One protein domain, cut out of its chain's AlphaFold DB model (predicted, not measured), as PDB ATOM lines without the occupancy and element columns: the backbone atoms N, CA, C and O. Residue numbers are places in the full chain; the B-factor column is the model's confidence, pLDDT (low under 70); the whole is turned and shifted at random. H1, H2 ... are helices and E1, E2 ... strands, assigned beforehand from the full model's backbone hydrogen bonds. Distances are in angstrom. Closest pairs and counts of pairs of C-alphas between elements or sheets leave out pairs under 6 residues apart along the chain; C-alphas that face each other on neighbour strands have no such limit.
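This is residues 1 to 107 of the 126 residues of the protein "Sulfotransferase domain-containing protein" of Okeania sp. SIO1H5 (UniProt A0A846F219). Two short parallel strands, E1 and E2, lie side by side as a small ribbon; H5 and H6 make a corner after E2, with H6 running back along it, and H4 lies near the ribbon on another side. Beyond the ends of E1, H2 and H3 lie at one far end of the domain, H3 starting at Leu 47 beside Tyr 32 of H2 and running away from it about perpendicular, and H1 lies at the other far end, a loose frame with few contacts. The printed part has 107 residues, with six named helices and two named strands in the order H1 E1 H2 H3 H4 E2 H5 H6, and the class is mostly helix. It is loose, with a radius of gyration of the C-alphas of 16.8 A, and spans 45 by 37 by 21 A.

Begin at C-alpha 17 at (174.167, 126.510, 155.311), where E1, residues 17 to 21, starts. Its neighbour E2, residues 85 to 89, is 13.6 A long. H5 takes residues 90 to 95, and H6, residues 97 to 107, runs 15.0 A to C-alpha 107 at (174.923, 117.048, 153.310). Look next for H4, residues 69 to 77; H2, residues 24 to 37, the longest helix at 20.0 A; and H3, residues 47 to 57, 15.5 A. H1, residues 3 to 11, begins at C-alpha 3 at (166.472, 141.438, 157.954).

E1 and E2 are parallel, 21 degrees between their directions; N 19 and O 86 are 2.9 A apart and N 21 and O 88 2.8 A, both within hydrogen-bond range. E1, H2 H3 H4 and E2 form a strand-helix-strand unit, two parallel neighbour strands with helices between them along the chain. The closest C-alphas of E2 and H6, Phe 88 and Val 100, are 7.6 A apart. H5 and H6 only just touch, with 3 pairs of C-alphas within 8 A, and only at the corner by their link; Phe 93 and Val 100 come closest, at 5.7 A. The closest C-alphas of E1 and H4, Leu 21 and Tyr 69, are 7.8 A apart. H1 and H4 are close but not clearly touching, Leu 5 and Tyr 76 being 7.4 A apart at their C-alphas. H2, with residues 29 to 32 alone, only just touches H3, with 3 pairs of C-alphas within 8 A; the closest are Tyr 32 and Leu 47, 6.7 A, and their lines are about perpendicular at 84 degrees. H3 and H4 are apart. Every O i to N i+4 pair is within hydrogen-bond range in H1, H2, H3, H5 and H6, and 3 of 5 are in H4.

The two C-alphas farthest apart, Asp 14 and Gly 43, are 45.5 A apart. The printed part has no cut. The link from H3 to H4, 11 residues, is long, and residues 56 to 61 stand free. Look for pLDDT under 70 at residue 1, residues 40 to 43 and residues 58 to 61.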
ATOM      1  N   MET A   1     167.753 143.156 164.144       56.09
ATOM      2  CA  MET A   1     168.804 143.148 163.098       56.09
ATOM      3  C   MET A   1     168.956 141.747 162.475       56.09
ATOM      4  O   MET A   1     170.038 141.186 162.503       56.09
ATOM      5  N   ASN A   2     167.876 141.195 161.894       76.31
ATOM      6  CA  ASN A   2     167.851 139.877 161.215       76.31
ATOM      7  C   ASN A   2     167.318 139.971 159.768       76.31
ATOM      8  O   ASN A   2     167.028 138.957 159.140       76.31
ATOM      9  N   LYS A   3     167.161 141.191 159.232       89.62
ATOM     10  CA  LYS A   3     166.472 141.438 157.954       89.62
ATOM     11  C   LYS A   3     167.102 140.657 156.796       89.62
ATOM     12  O   LYS A   3     166.376 140.106 155.983       89.62
ATOM     13  N   LEU A   4     168.433 140.552 156.768       92.44
ATOM     14  CA  LEU A   4     169.146 139.779 155.751       92.44
ATOM     15  C   LEU A   4     168.813 138.281 155.813       92.44
ATOM     16  O   LEU A   4     168.492 137.693 154.787       92.44
ATOM     17  N   LEU A   5     168.841 137.673 157.002       94.44
ATOM     18  CA  LEU A   5     168.565 136.242 157.170       94.44
ATOM     19  C   LEU A   5     167.129 135.892 156.768       94.44
ATOM     20  O   LEU A   5     166.902 134.882 156.108       94.44
ATOM     21  N   LEU A   6     166.173 136.768 157.085       95.00
ATOM     22  CA  LEU A   6     164.781 136.612 156.658       95.00
ATOM     23  C   LEU A   6     164.624 136.734 155.137       95.00
ATOM     24  O   LEU A   6     163.861 135.979 154.542       95.00
ATOM     25  N   VAL A   7     165.369 137.637 154.489       96.62
ATOM     26  CA  VAL A   7     165.396 137.732 153.019       96.62
ATOM     27  C   VAL A   7     165.974 136.460 152.400       96.62
ATOM     28  O   VAL A   7     165.420 135.969 151.418       96.62
ATOM     29  N   ILE A   8     167.041 135.899 152.978       96.19
ATOM     30  CA  ILE A   8     167.607 134.620 152.527       96.19
ATOM     31  C   ILE A   8     166.563 133.510 152.661       96.19
ATOM     32  O   ILE A   8     166.281 132.854 151.667       96.19
ATOM     33  N   LYS A   9     165.930 133.342 153.831       95.69
ATOM     34  CA  LYS A   9     164.893 132.314 154.038       95.69
ATOM     35  C   LYS A   9     163.701 132.495 153.093       95.69
ATOM     36  O   LYS A   9     163.181 131.515 152.579       95.69
ATOM     37  N   SER A  10     163.290 133.734 152.824       97.00
ATOM     38  CA  SER A  10     162.194 134.028 151.891       97.00
ATOM     39  C   SER A  10     162.528 133.675 150.441       97.00
ATOM     40  O   SER A  10     161.641 133.243 149.711       97.00
ATOM     41  N   ARG A  11     163.774 133.892 150.002       97.38
ATOM     42  CA  ARG A  11     164.186 133.650 148.610       97.38
ATOM     43  C   ARG A  11     164.693 132.233 148.368       97.38
ATOM     44  O   ARG A  11     164.588 131.741 147.252       97.38
ATOM     45  N   LEU A  12     165.269 131.614 149.392       96.62
ATOM     46  CA  LEU A  12     165.882 130.291 149.367       96.62
ATOM     47  C   LEU A  12     165.400 129.504 150.603       96.62
ATOM     48  O   LEU A  12     166.152 129.356 151.573       96.62
ATOM     49  N   PRO A  13     164.140 129.036 150.614       93.25
ATOM     50  CA  PRO A  13     163.536 128.406 151.792       93.25
ATOM     51  C   PRO A  13     164.269 127.140 152.253       93.25
ATOM     52  O   PRO A  13     164.356 126.902 153.461       93.25
ATOM     53  N   ASP A  14     164.864 126.409 151.307       93.81
ATOM     54  CA  ASP A  14     165.581 125.145 151.519       93.81
ATOM     55  C   ASP A  14     167.109 125.303 151.421       93.81
ATOM     56  O   ASP A  14     167.832 124.358 151.098       93.81
ATOM     57  N   VAL A  15     167.625 126.520 151.640       97.19
ATOM     58  CA  VAL A  15     169.069 126.775 151.581       97.19
ATOM     59  C   VAL A  15     169.819 125.915 152.591       97.19
ATOM     60  O   VAL A  15     169.480 125.877 153.771       97.19
ATOM     61  N   LYS A  16     170.891 125.275 152.128       97.75
ATOM     62  CA  LYS A  16     171.848 124.569 152.976       97.75
ATOM     63  C   LYS A  16     172.965 125.518 153.390       97.75
ATOM     64  O   LYS A  16     173.620 126.129 152.548       97.75
ATOM     65  N   LEU A  17     173.180 125.639 154.691       97.81
ATOM     66  CA  LEU A  17     174.167 126.510 155.311       97.81
ATOM     67  C   LEU A  17     175.282 125.661 155.910       97.81
ATOM     68  O   LEU A  17     175.030 124.723 156.666       97.81
ATOM     69  N   ILE A  18     176.524 126.002 155.586       98.00
ATOM     70  CA  ILE A  18     177.710 125.323 156.106       98.00
ATOM     71  C   ILE A  18     178.571 126.359 156.815       98.00
ATOM     72  O   ILE A  18     178.893 127.394 156.233       98.00
ATOM     73  N   ALA A  19     178.962 126.074 158.054       96.94
ATOM     74  CA  ALA A  19     179.919 126.888 158.793       96.94
ATOM     75  C   ALA A  19     181.114 126.041 159.236       96.94
ATOM     76  O   ALA A  19     180.954 124.939 159.760       96.94
ATOM     77  N   LEU A  20     182.316 126.581 159.036       96.06
ATOM     78  CA  LEU A  20     183.572 125.989 159.482       96.06
ATOM     79  C   LEU A  20     184.077 126.791 160.682       96.06
ATOM     80  O   LEU A  20     184.437 127.961 160.549       96.06
ATOM     81  N   LEU A  21     184.049 126.173 161.855       96.00
ATOM     82  CA  LEU A  21     184.487 126.764 163.111       96.00
ATOM     83  C   LEU A  21     185.921 126.340 163.397       96.00
ATOM     84  O   LEU A  21     186.366 125.300 162.939       96.00
ATOM     85  N   ARG A  22     186.647 127.137 164.166       94.62
ATOM     86  CA  ARG A  22     188.012 126.828 164.602       94.62
ATOM     87  C   ARG A  22     188.118 127.084 166.093       94.62
ATOM     88  O   ARG A  22     187.372 127.929 166.590       94.62
ATOM     89  N   ASP A  23     189.056 126.453 166.786       94.38
ATOM     90  CA  ASP A  23     189.429 126.872 168.138       94.38
ATOM     91  C   ASP A  23     189.516 128.420 168.223       94.38
ATOM     92  O   ASP A  23     190.243 129.033 167.428       94.38
ATOM     93  N   PRO A  24     188.746 129.083 169.113       92.31
ATOM     94  CA  PRO A  24     188.649 130.541 169.140       92.31
ATOM     95  C   PRO A  24     189.998 131.247 169.301       92.31
ATOM     96  O   PRO A  24     190.220 132.284 168.672       92.31
ATOM     97  N   VAL A  25     190.924 130.676 170.080       91.31
ATOM     98  CA  VAL A  25     192.269 131.240 170.280       91.31
ATOM     99  C   VAL A  25     193.066 131.169 168.977       91.31
ATOM    100  O   VAL A  25     193.605 132.168 168.495       91.31
ATOM    101  N   SER A  26     193.067 130.002 168.341       92.31
ATOM    102  CA  SER A  26     193.712 129.774 167.050       92.31
ATOM    103  C   SER A  26     193.102 130.626 165.931       92.31
ATOM    104  O   SER A  26     193.817 131.079 165.030       92.31
ATOM    105  N   ARG A  27     191.788 130.882 165.985       92.44
ATOM    106  CA  ARG A  27     191.059 131.779 165.078       92.44
ATOM    107  C   ARG A  27     191.546 133.218 165.223       92.44
ATOM    108  O   ARG A  27     191.890 133.833 164.215       92.44
ATOM    109  N   VAL A  28     191.631 133.726 166.455       91.12
ATOM    110  CA  VAL A  28     192.156 135.068 166.766       91.12
ATOM    111  C   VAL A  28     193.578 135.227 166.242       91.12
ATOM    112  O   VAL A  28     193.867 136.180 165.520       91.12
ATOM    113  N   TYR A  29     194.454 134.265 166.535       90.62
ATOM    114  CA  TYR A  29     195.836 134.309 166.066       90.62
ATOM    115  C   TYR A  29     195.931 134.320 164.533       90.62
ATOM    116  O   TYR A  29     196.705 135.075 163.947       90.62
ATOM    117  N   SER A  30     195.101 133.523 163.859       90.31
ATOM    118  CA  SER A  30     195.048 133.486 162.396       90.31
ATOM    119  C   SER A  30     194.553 134.795 161.778       90.31
ATOM    120  O   SER A  30     195.089 135.223 160.756       90.31
ATOM    121  N   ASP A  31     193.539 135.417 162.379       89.00
ATOM    122  CA  ASP A  31     193.001 136.722 161.979       89.00
ATOM    123  C   ASP A  31     194.077 137.808 162.155       89.00
ATOM    124  O   ASP A  31     194.308 138.634 161.273       89.00
ATOM    125  N   TYR A  32     194.837 137.746 163.254       88.12
ATOM    126  CA  TYR A  32     195.977 138.629 163.492       88.12
ATOM    127  C   TYR A  32     197.041 138.501 162.397       88.12
ATOM    128  O   TYR A  32     197.385 139.497 161.762       88.12
ATOM    129  N   LEU A  33     197.497 137.280 162.099       89.31
ATOM    130  CA  LEU A  33     198.468 137.038 161.026       89.31
ATOM    131  C   LEU A  33     197.946 137.472 159.647       89.31
ATOM    132  O   LEU A  33     198.721 137.910 158.795       89.31
ATOM    133  N   PHE A  34     196.644 137.337 159.393       88.00
ATOM    134  CA  PHE A  34     196.026 137.831 158.165       88.00
ATOM    135  C   PHE A  34     196.079 139.360 158.081       88.00
ATOM    136  O   PHE A  34     196.519 139.887 157.061       88.00
ATOM    137  N   ASN A  35     195.723 140.071 159.153       84.44
ATOM    138  CA  ASN A  35     195.759 141.534 159.174       84.44
ATOM    139  C   ASN A  35     197.187 142.096 159.097       84.44
ATOM    140  O   ASN A  35     197.385 143.109 158.427       84.44
ATOM    141  N   GLN A  36     198.178 141.403 159.675       83.50
ATOM    142  CA  GLN A  36     199.605 141.719 159.498       83.50
ATOM    143  C   GLN A  36     200.033 141.647 158.030       83.50
ATOM    144  O   GLN A  36     200.678 142.557 157.524       83.50
ATOM    145  N   ARG A  37     199.650 140.580 157.314       83.44
ATOM    146  CA  ARG A  37     199.998 140.415 155.889       83.44
ATOM    147  C   ARG A  37     199.338 141.451 154.984       83.44
ATOM    148  O   ARG A  37     199.901 141.781 153.948       83.44
ATOM    149  N   ASN A  38     198.156 141.927 155.360       81.06
ATOM    150  CA  ASN A  38     197.380 142.882 154.572       81.06
ATOM    151  C   ASN A  38     197.621 144.342 154.973       81.06
ATOM    152  O   ASN A  38     196.878 145.209 154.523       81.06
ATOM    153  N   ASN A  39     198.610 144.614 155.835       70.44
ATOM    154  CA  ASN A  39     198.956 145.950 156.328       70.44
ATOM    155  C   ASN A  39     197.770 146.733 156.929       70.44
ATOM    156  O   ASN A  39     197.807 147.956 156.989       70.44
ATOM    157  N   LYS A  40     196.714 146.049 157.403       62.53
ATOM    158  CA  LYS A  40     195.578 146.715 158.074       62.53
ATOM    159  C   LYS A  40     195.975 147.312 159.427       62.53
ATOM    160  O   LYS A  40     195.307 148.217 159.909       62.53
ATOM    161  N   HIS A  41     197.069 146.815 160.005       56.41
ATOM    162  CA  HIS A  41     197.698 147.334 161.214       56.41
ATOM    163  C   HIS A  41     199.121 147.755 160.870       56.41
ATOM    164  O   HIS A  41     200.040 146.950 160.989       56.41
ATOM    165  N   GLU A  42     199.336 148.996 160.451       56.97
ATOM    166  CA  GLU A  42     200.678 149.511 160.128       56.97
ATOM    167  C   GLU A  42     201.683 149.489 161.311       56.97
ATOM    168  O   GLU A  42     202.825 149.900 161.137       56.97
ATOM    169  N   GLY A  43     201.321 149.021 162.516       59.97
ATOM    170  CA  GLY A  43     202.098 149.332 163.724       59.97
ATOM    171  C   GLY A  43     202.440 148.207 164.698       59.97
ATOM    172  O   GLY A  43     203.504 148.276 165.311       59.97
ATOM    173  N   GLU A  44     201.602 147.184 164.901       73.69
ATOM    174  CA  GLU A  44     201.719 146.396 166.140       73.69
ATOM    175  C   GLU A  44     202.120 144.933 165.933       73.69
ATOM    176  O   GLU A  44     201.339 144.141 165.425       73.69
ATOM    177  N   LYS A  45     203.328 144.558 166.375       81.94
ATOM    178  CA  LYS A  45     203.908 143.207 166.222       81.94
ATOM    179  C   LYS A  45     203.499 142.225 167.322       81.94
ATOM    180  O   LYS A  45     203.754 141.023 167.199       81.94
ATOM    181  N   SER A  46     202.897 142.715 168.401       87.62
ATOM    182  CA  SER A  46     202.373 141.896 169.486       87.62
ATOM    183  C   SER A  46     200.885 141.627 169.294       87.62
ATOM    184  O   SER A  46     200.082 142.556 169.222       87.62
ATOM    185  N   LEU A  47     200.499 140.347 169.312       86.06
ATOM    186  CA  LEU A  47     199.091 139.940 169.291       86.06
ATOM    187  C   LEU A  47     198.286 140.630 170.399       86.06
ATOM    188  O   LEU A  47     197.192 141.121 170.142       86.06
ATOM    189  N   LEU A  48     198.826 140.680 171.620       87.38
ATOM    190  CA  LEU A  48     198.119 141.245 172.772       87.38
ATOM    191  C   LEU A  48     197.814 142.727 172.564       87.38
ATOM    192  O   LEU A  48     196.677 143.155 172.722       87.38
ATOM    193  N   LYS A  49     198.808 143.493 172.112       86.62
ATOM    194  CA  LYS A  49     198.631 144.921 171.842       86.62
ATOM    195  C   LYS A  49     197.704 145.173 170.650       86.62
ATOM    196  O   LYS A  49     196.947 146.137 170.668       86.62
ATOM    197  N   ALA A  50     197.721 144.299 169.641       84.38
ATOM    198  CA  ALA A  50     196.779 144.374 168.530       84.38
ATOM    199  C   ALA A  50     195.333 144.131 168.996       84.38
ATOM    200  O   ALA A  50     194.437 144.848 168.566       84.38
ATOM    201  N   ILE A  51     195.112 143.180 169.911       84.44
ATOM    202  CA  ILE A  51     193.798 142.944 170.530       84.44
ATOM    203  C   ILE A  51     193.365 144.153 171.368       84.44
ATOM    204  O   ILE A  51     192.235 144.610 171.230       84.44
ATOM    205  N   GLU A  52     194.250 144.711 172.196       84.12
ATOM    206  CA  GLU A  52     193.941 145.901 173.002       84.12
ATOM    207  C   GLU A  52     193.586 147.120 172.138       84.12
ATOM    208  O   GLU A  52     192.662 147.871 172.458       84.12
ATOM    209  N   ALA A  53     194.325 147.339 171.048       80.75
ATOM    210  CA  ALA A  53     194.063 148.429 170.115       80.75
ATOM    211  C   ALA A  53     192.710 148.249 169.414       80.75
ATOM    212  O   ALA A  53     191.928 149.194 169.332       80.75
ATOM    213  N   ASP A  54     192.418 147.031 168.965       79.75
ATOM    214  CA  ASP A  54     191.169 146.654 168.307       79.75
ATOM    215  C   ASP A  54     189.951 146.832 169.235       79.75
ATOM    216  O   ASP A  54     188.937 147.411 168.836       79.75
ATOM    217  N   GLN A  55     190.088 146.476 170.517       78.06
ATOM    218  CA  GLN A  55     189.066 146.724 171.540       78.06
ATOM    219  C   GLN A  55     188.771 148.215 171.745       78.06
ATOM    220  O   GLN A  55     187.610 148.608 171.881       78.06
ATOM    221  N   LYS A  56     189.807 149.064 171.741       77.38
ATOM    222  CA  LYS A  56     189.664 150.520 171.926       77.38
ATOM    223  C   LYS A  56     188.993 151.215 170.747       77.38
ATOM    224  O   LYS A  56     188.383 152.262 170.938       77.38
ATOM    225  N   GLN A  57     189.109 150.659 169.543       71.25
ATOM    226  CA  GLN A  57     188.516 151.256 168.347       71.25
ATOM    227  C   GLN A  57     186.995 151.055 168.264       71.25
ATOM    228  O   GLN A  57     186.339 151.754 167.495       71.25
ATOM    229  N   GLY A  58     186.414 150.143 169.057       63.19
ATOM    230  CA  GLY A  58     184.958 149.972 169.142       63.19
ATOM    231  C   GLY A  58     184.298 149.454 167.857       63.19
ATOM    232  O   GLY A  58     183.086 149.586 167.697       63.19
ATOM    233  N   TYR A  59     185.073 148.883 166.928       63.69
ATOM    234  CA  TYR A  59     184.529 148.273 165.716       63.69
ATOM    235  C   TYR A  59     183.750 146.986 166.038       63.69
ATOM    236  O   TYR A  59     184.125 146.274 166.959       63.69
ATOM    237  N   PRO A  60     182.710 146.632 165.261       55.75
ATOM    238  CA  PRO A  60     181.881 145.437 165.487       55.75
ATOM    239  C   PRO A  60     182.515 144.108 165.021       55.75
ATOM    240  O   PRO A  60     181.850 143.073 164.983       55.75
ATOM    241  N   GLU A  61     183.771 144.136 164.569       63.62
ATOM    242  CA  GLU A  61     184.492 142.980 164.020       63.62
ATOM    243  C   GLU A  61     185.796 142.719 164.774       63.62
ATOM    244  O   GLU A  61     186.830 142.402 164.171       63.62
ATOM    245  N   GLN A  62     185.747 142.840 166.100       77.94
ATOM    246  CA  GLN A  62     186.935 142.649 166.915       77.94
ATOM    247  C   GLN A  62     187.447 141.210 166.862       77.94
ATOM    248  O   GLN A  62     186.701 140.242 166.651       77.94
ATOM    249  N   TYR A  63     188.741 141.054 167.123       78.94
ATOM    250  CA  TYR A  63     189.400 139.767 167.272       78.94
ATOM    251  C   TYR A  63     188.638 138.861 168.241       78.94
ATOM    252  O   TYR A  63     188.350 137.711 167.920       78.94
ATOM    253  N   PHE A  64     188.267 139.356 169.417       81.25
ATOM    254  CA  PHE A  64     187.576 138.517 170.392       81.25
ATOM    255  C   PHE A  64     186.155 138.157 169.947       81.25
ATOM    256  O   PHE A  64     185.770 136.987 169.983       81.25
ATOM    257  N   GLU A  65     185.398 139.147 169.467       84.00
ATOM    258  CA  GLU A  65     183.979 138.992 169.149       84.00
ATOM    259  C   GLU A  65     183.744 137.885 168.132       84.00
ATOM    260  O   GLU A  65     182.932 137.005 168.383       84.00
ATOM    261  N   LYS A  66     184.537 137.821 167.059       84.31
ATOM    262  CA  LYS A  66     184.426 136.779 166.021       84.31
ATOM    263  C   LYS A  66     184.601 135.338 166.535       84.31
ATOM    264  O   LYS A  66     184.260 134.401 165.816       84.31
ATOM    265  N   GLY A  67     185.157 135.138 167.733       87.88
ATOM    266  CA  GLY A  67     185.242 133.828 168.394       87.88
ATOM    267  C   GLY A  67     183.967 133.422 169.144       87.88
ATOM    268  O   GLY A  67     183.823 132.260 169.519       87.88
ATOM    269  N   LEU A  68     183.020 134.344 169.347       90.38
ATOM    270  CA  LEU A  68     181.751 134.116 170.043       90.38
ATOM    271  C   LEU A  68     180.736 133.423 169.125       90.38
ATOM    272  O   LEU A  68     179.678 133.966 168.804       90.38
ATOM    273  N   TYR A  69     181.043 132.202 168.685       94.06
ATOM    274  CA  TYR A  69     180.250 131.505 167.669       94.06
ATOM    275  C   TYR A  69     178.777 131.373 168.038       94.06
ATOM    276  O   TYR A  69     177.925 131.601 167.186       94.06
ATOM    277  N   TYR A  70     178.462 131.084 169.304       94.12
ATOM    278  CA  TYR A  70     177.074 130.995 169.759       94.12
ATOM    279  C   TYR A  70     176.288 132.284 169.475       94.12
ATOM    280  O   TYR A  70     175.183 132.221 168.940       94.12
ATOM    281  N   TYR A  71     176.877 133.454 169.752       91.69
ATOM    282  CA  TYR A  71     176.228 134.752 169.547       91.69
ATOM    283  C   TYR A  71     175.805 134.972 168.084       91.69
ATOM    284  O   TYR A  71     174.714 135.486 167.815       91.69
ATOM    285  N   TYR A  72     176.641 134.557 167.127       90.50
ATOM    286  CA  TYR A  72     176.333 134.692 165.702       90.50
ATOM    287  C   TYR A  72     175.456 133.556 165.178       90.50
ATOM    288  O   TYR A  72     174.480 133.820 164.477       90.50
ATOM    289  N   LEU A  73     175.774 132.308 165.526       94.69
ATOM    290  CA  LEU A  73     175.098 131.120 165.008       94.69
ATOM    291  C   LEU A  73     173.666 130.995 165.514       94.69
ATOM    292  O   LEU A  73     172.809 130.546 164.756       94.69
ATOM    293  N   LYS A  74     173.373 131.433 166.747       95.62
ATOM    294  CA  LYS A  74     172.020 131.354 167.312       95.62
ATOM    295  C   LYS A  74     170.974 131.956 166.366       95.62
ATOM    296  O   LYS A  74     169.936 131.355 166.139       95.62
ATOM    297  N   LYS A  75     171.287 133.091 165.735       94.50
ATOM    298  CA  LYS A  75     170.381 133.785 164.801       94.50
ATOM    299  C   LYS A  75     170.038 132.943 163.569       94.50
ATOM    300  O   LYS A  75     168.957 133.103 163.017       94.50
ATOM    301  N   TYR A  76     170.951 132.077 163.130       96.06
ATOM    302  CA  TYR A  76     170.708 131.154 162.023       96.06
ATOM    303  C   TYR A  76     169.845 129.979 162.483       96.06
ATOM    304  O   TYR A  76     168.861 129.670 161.820       96.06
ATOM    305  N   PHE A  77     170.148 129.389 163.641       95.69
ATOM    306  CA  PHE A  77     169.336 128.311 164.218       95.69
ATOM    307  C   PHE A  77     167.911 128.752 164.591       95.69
ATOM    308  O   PHE A  77     166.998 127.939 164.549       95.69
ATOM    309  N   ASP A  78     167.703 130.032 164.911       95.69
ATOM    310  CA  ASP A  78     166.373 130.590 165.185       95.69
ATOM    311  C   ASP A  78     165.511 130.761 163.907       95.69
ATOM    312  O   ASP A  78     164.309 130.998 164.013       95.69
ATOM    313  N   ILE A  79     166.103 130.707 162.703       95.69
ATOM    314  CA  ILE A  79     165.435 131.046 161.424       95.69
ATOM    315  C   ILE A  79     165.401 129.869 160.439       95.69
ATOM    316  O   ILE A  79     164.438 129.722 159.685       95.69
ATOM    317  N   PHE A  80     166.460 129.061 160.393       96.62
ATOM    318  CA  PHE A  80     166.607 127.949 159.458       96.62
ATOM    319  C   PHE A  80     166.516 126.614 160.190       96.62
ATOM    320  O   PHE A  80     166.961 126.481 161.329       96.62
ATOM    321  N   ASP A  81     165.976 125.611 159.503       95.88
ATOM    322  CA  ASP A  81     165.815 124.273 160.059       95.88
ATOM    323  C   ASP A  81     167.175 123.640 160.371       95.88
ATOM    324  O   ASP A  81     168.122 123.755 159.590       95.88
ATOM    325  N   LEU A  82     167.262 122.918 161.490       94.94
ATOM    326  CA  LEU A  82     168.506 122.292 161.953       94.94
ATOM    327  C   LEU A  82     169.132 121.375 160.890       94.94
ATOM    328  O   LEU A  82     170.347 121.358 160.723       94.94
ATOM    329  N   GLN A  83     168.301 120.657 160.129       96.56
ATOM    330  CA  GLN A  83     168.744 119.775 159.044       96.56
ATOM    331  C   GLN A  83     169.417 120.512 157.877       96.56
ATOM    332  O   GLN A  83     170.103 119.881 157.082       96.56
ATOM    333  N   ASN A  84     169.215 121.827 157.770       97.19
ATOM    334  CA  ASN A  84     169.773 122.688 156.734       97.19
ATOM    335  C   ASN A  84     171.012 123.450 157.218       97.19
ATOM    336  O   ASN A  84     171.556 124.256 156.465       97.19
ATOM    337  N   ILE A  85     171.493 123.200 158.440       98.00
ATOM    338  CA  ILE A  85     172.724 123.791 158.968       98.00
ATOM    339  C   ILE A  85     173.712 122.673 159.300       98.00
ATOM    340  O   ILE A  85     173.426 121.786 160.101       98.00
ATOM    341  N   LYS A  86     174.919 122.750 158.735       98.12
ATOM    342  CA  LYS A  86     176.026 121.851 159.068       98.12
ATOM    343  C   LYS A  86     177.206 122.643 159.619       98.12
ATOM    344  O   LYS A  86     177.669 123.601 159.002       98.12
ATOM    345  N   LEU A  87     177.689 122.226 160.786       97.88
ATOM    346  CA  LEU A  87     178.895 122.766 161.404       97.88
ATOM    347  C   LEU A  87     180.041 121.771 161.222       97.88
ATOM    348  O   LEU A  87     179.854 120.573 161.425       97.88
ATOM    349  N   PHE A  88     181.215 122.283 160.877       97.56
ATOM    350  CA  PHE A  88     182.460 121.526 160.814       97.56
ATOM    351  C   PHE A  88     183.522 122.205 161.665       97.56
ATOM    352  O   PHE A  88     183.501 123.428 161.821       97.56
ATOM    353  N   LEU A  89     184.469 121.422 162.173       96.19
ATOM    354  CA  LEU A  89     185.670 121.953 162.800       96.19
ATOM    355  C   LEU A  89     186.788 122.056 161.764       96.19
ATOM    356  O   LEU A  89     186.990 121.176 160.927       96.19
ATOM    357  N   PHE A  90     187.524 123.153 161.818       95.12
ATOM    358  CA  PHE A  90     188.679 123.404 160.979       95.12
ATOM    359  C   PHE A  90     189.763 122.365 161.253       95.12
ATOM    360  O   PHE A  90     190.419 121.905 160.330       95.12
ATOM    361  N   GLU A  91     189.908 121.950 162.505       93.94
ATOM    362  CA  GLU A  91     190.826 120.911 162.954       93.94
ATOM    363  C   GLU A  91     190.523 119.569 162.263       93.94
ATOM    364  O   GLU A  91     191.430 118.938 161.711       93.94
ATOM    365  N   ASP A  92     189.244 119.188 162.173       94.81
ATOM    366  CA  ASP A  92     188.803 118.003 161.424       94.81
ATOM    367  C   ASP A  92     189.101 118.157 159.929       94.81
ATOM    368  O   ASP A  92     189.635 117.249 159.297       94.81
ATOM    369  N   PHE A  93     188.843 119.340 159.365       93.75
ATOM    370  CA  PHE A  93     189.149 119.621 157.962       93.75
ATOM    371  C   PHE A  93     190.656 119.558 157.664       93.75
ATOM    372  O   PHE A  93     191.062 119.099 156.598       93.75
ATOM    373  N   THR A  94     191.504 119.995 158.596       91.69
ATOM    374  CA  THR A  94     192.962 119.916 158.438       91.69
ATOM    375  C   THR A  94     193.518 118.512 158.645       91.69
ATOM    376  O   THR A  94     194.522 118.179 158.018       91.69
ATOM    377  N   SER A  95     192.894 117.700 159.502       93.19
ATOM    378  CA  SER A  95     193.343 116.334 159.791       93.19
ATOM    379  C   SER A  95     192.876 115.339 158.726       93.19
ATOM    380  O   SER A  95     193.682 114.544 158.247       93.19
ATOM    381  N   ASP A  96     191.615 115.428 158.301       93.12
ATOM    382  CA  ASP A  96     191.033 114.599 157.246       93.12
ATOM    383  C   ASP A  96     190.040 115.399 156.388       93.12
ATOM    384  O   ASP A  96     188.813 115.267 156.441       93.12
ATOM    385  N   SER A  97     190.616 116.248 155.542       93.00
ATOM    386  CA  SER A  97     189.890 117.025 154.535       93.00
ATOM    387  C   SER A  97     188.967 116.192 153.641       93.00
ATOM    388  O   SER A  97     187.890 116.663 153.280       93.00
ATOM    389  N   LEU A  98     189.362 114.966 153.272       93.06
ATOM    390  CA  LEU A  98     188.579 114.138 152.360       93.06
ATOM    391  C   LEU A  98     187.293 113.678 153.040       93.06
ATOM    392  O   LEU A  98     186.229 113.739 152.425       93.06
ATOM    393  N   LYS A  99     187.380 113.268 154.308       94.19
ATOM    394  CA  LYS A  99     186.209 112.936 155.118       94.19
ATOM    395  C   LYS A  99     185.252 114.121 155.225       94.19
ATOM    396  O   LYS A  99     184.081 113.978 154.890       94.19
ATOM    397  N   VAL A 100     185.751 115.304 155.592       95.75
ATOM    398  CA  VAL A 100     184.909 116.507 155.719       95.75
ATOM    399  C   VAL A 100     184.252 116.887 154.388       95.75
ATOM    400  O   VAL A 100     183.068 117.210 154.355       95.75
ATOM    401  N   VAL A 101     184.978 116.809 153.270       95.00
ATOM    402  CA  VAL A 101     184.415 117.093 151.939       95.00
ATOM    403  C   VAL A 101     183.336 116.080 151.549       95.00
ATOM    404  O   VAL A 101     182.293 116.477 151.033       95.00
ATOM    405  N   LYS A 102     183.533 114.787 151.830       95.50
ATOM    406  CA  LYS A 102     182.505 113.761 151.591       95.50
ATOM    407  C   LYS A 102     181.257 113.993 152.439       95.50
ATOM    408  O   LYS A 102     180.139 113.842 151.939       95.50
ATOM    409  N   ASP A 103     181.434 114.414 153.687       96.75
ATOM    410  CA  ASP A 103     180.329 114.788 154.568       96.75
ATOM    411  C   ASP A 103     179.587 116.027 154.041       96.75
ATOM    412  O   ASP A 103     178.357 116.068 154.089       96.75
ATOM    413  N   ILE A 104     180.305 117.010 153.480       96.94
ATOM    414  CA  ILE A 104     179.713 118.165 152.786       96.94
ATOM    415  C   ILE A 104     178.906 117.708 151.568       96.94
ATOM    416  O   ILE A 104     177.772 118.144 151.406       96.94
ATOM    417  N   PHE A 105     179.439 116.823 150.724       97.19
ATOM    418  CA  PHE A 105     178.718 116.323 149.548       97.19
ATOM    419  C   PHE A 105     177.452 115.563 149.925       97.19
ATOM    420  O   PHE A 105     176.385 115.816 149.365       97.19
ATOM    421  N   THR A 106     177.549 114.716 150.948       97.44
ATOM    422  CA  THR A 106     176.399 114.001 151.506       97.44
ATOM    423  C   THR A 106     175.366 114.991 152.038       97.44
ATOM    424  O   THR A 106     174.196 114.910 151.683       97.44
ATOM    425  N   PHE A 107     175.797 115.988 152.815       97.81
ATOM    426  CA  PHE A 107     174.923 117.048 153.310       97.81
ATOM    427  C   PHE A 107     174.269 117.839 152.177       97.81
ATOM    428  O   PHE A 107     173.095 118.171 152.280       97.81
TER     429      PHE A 107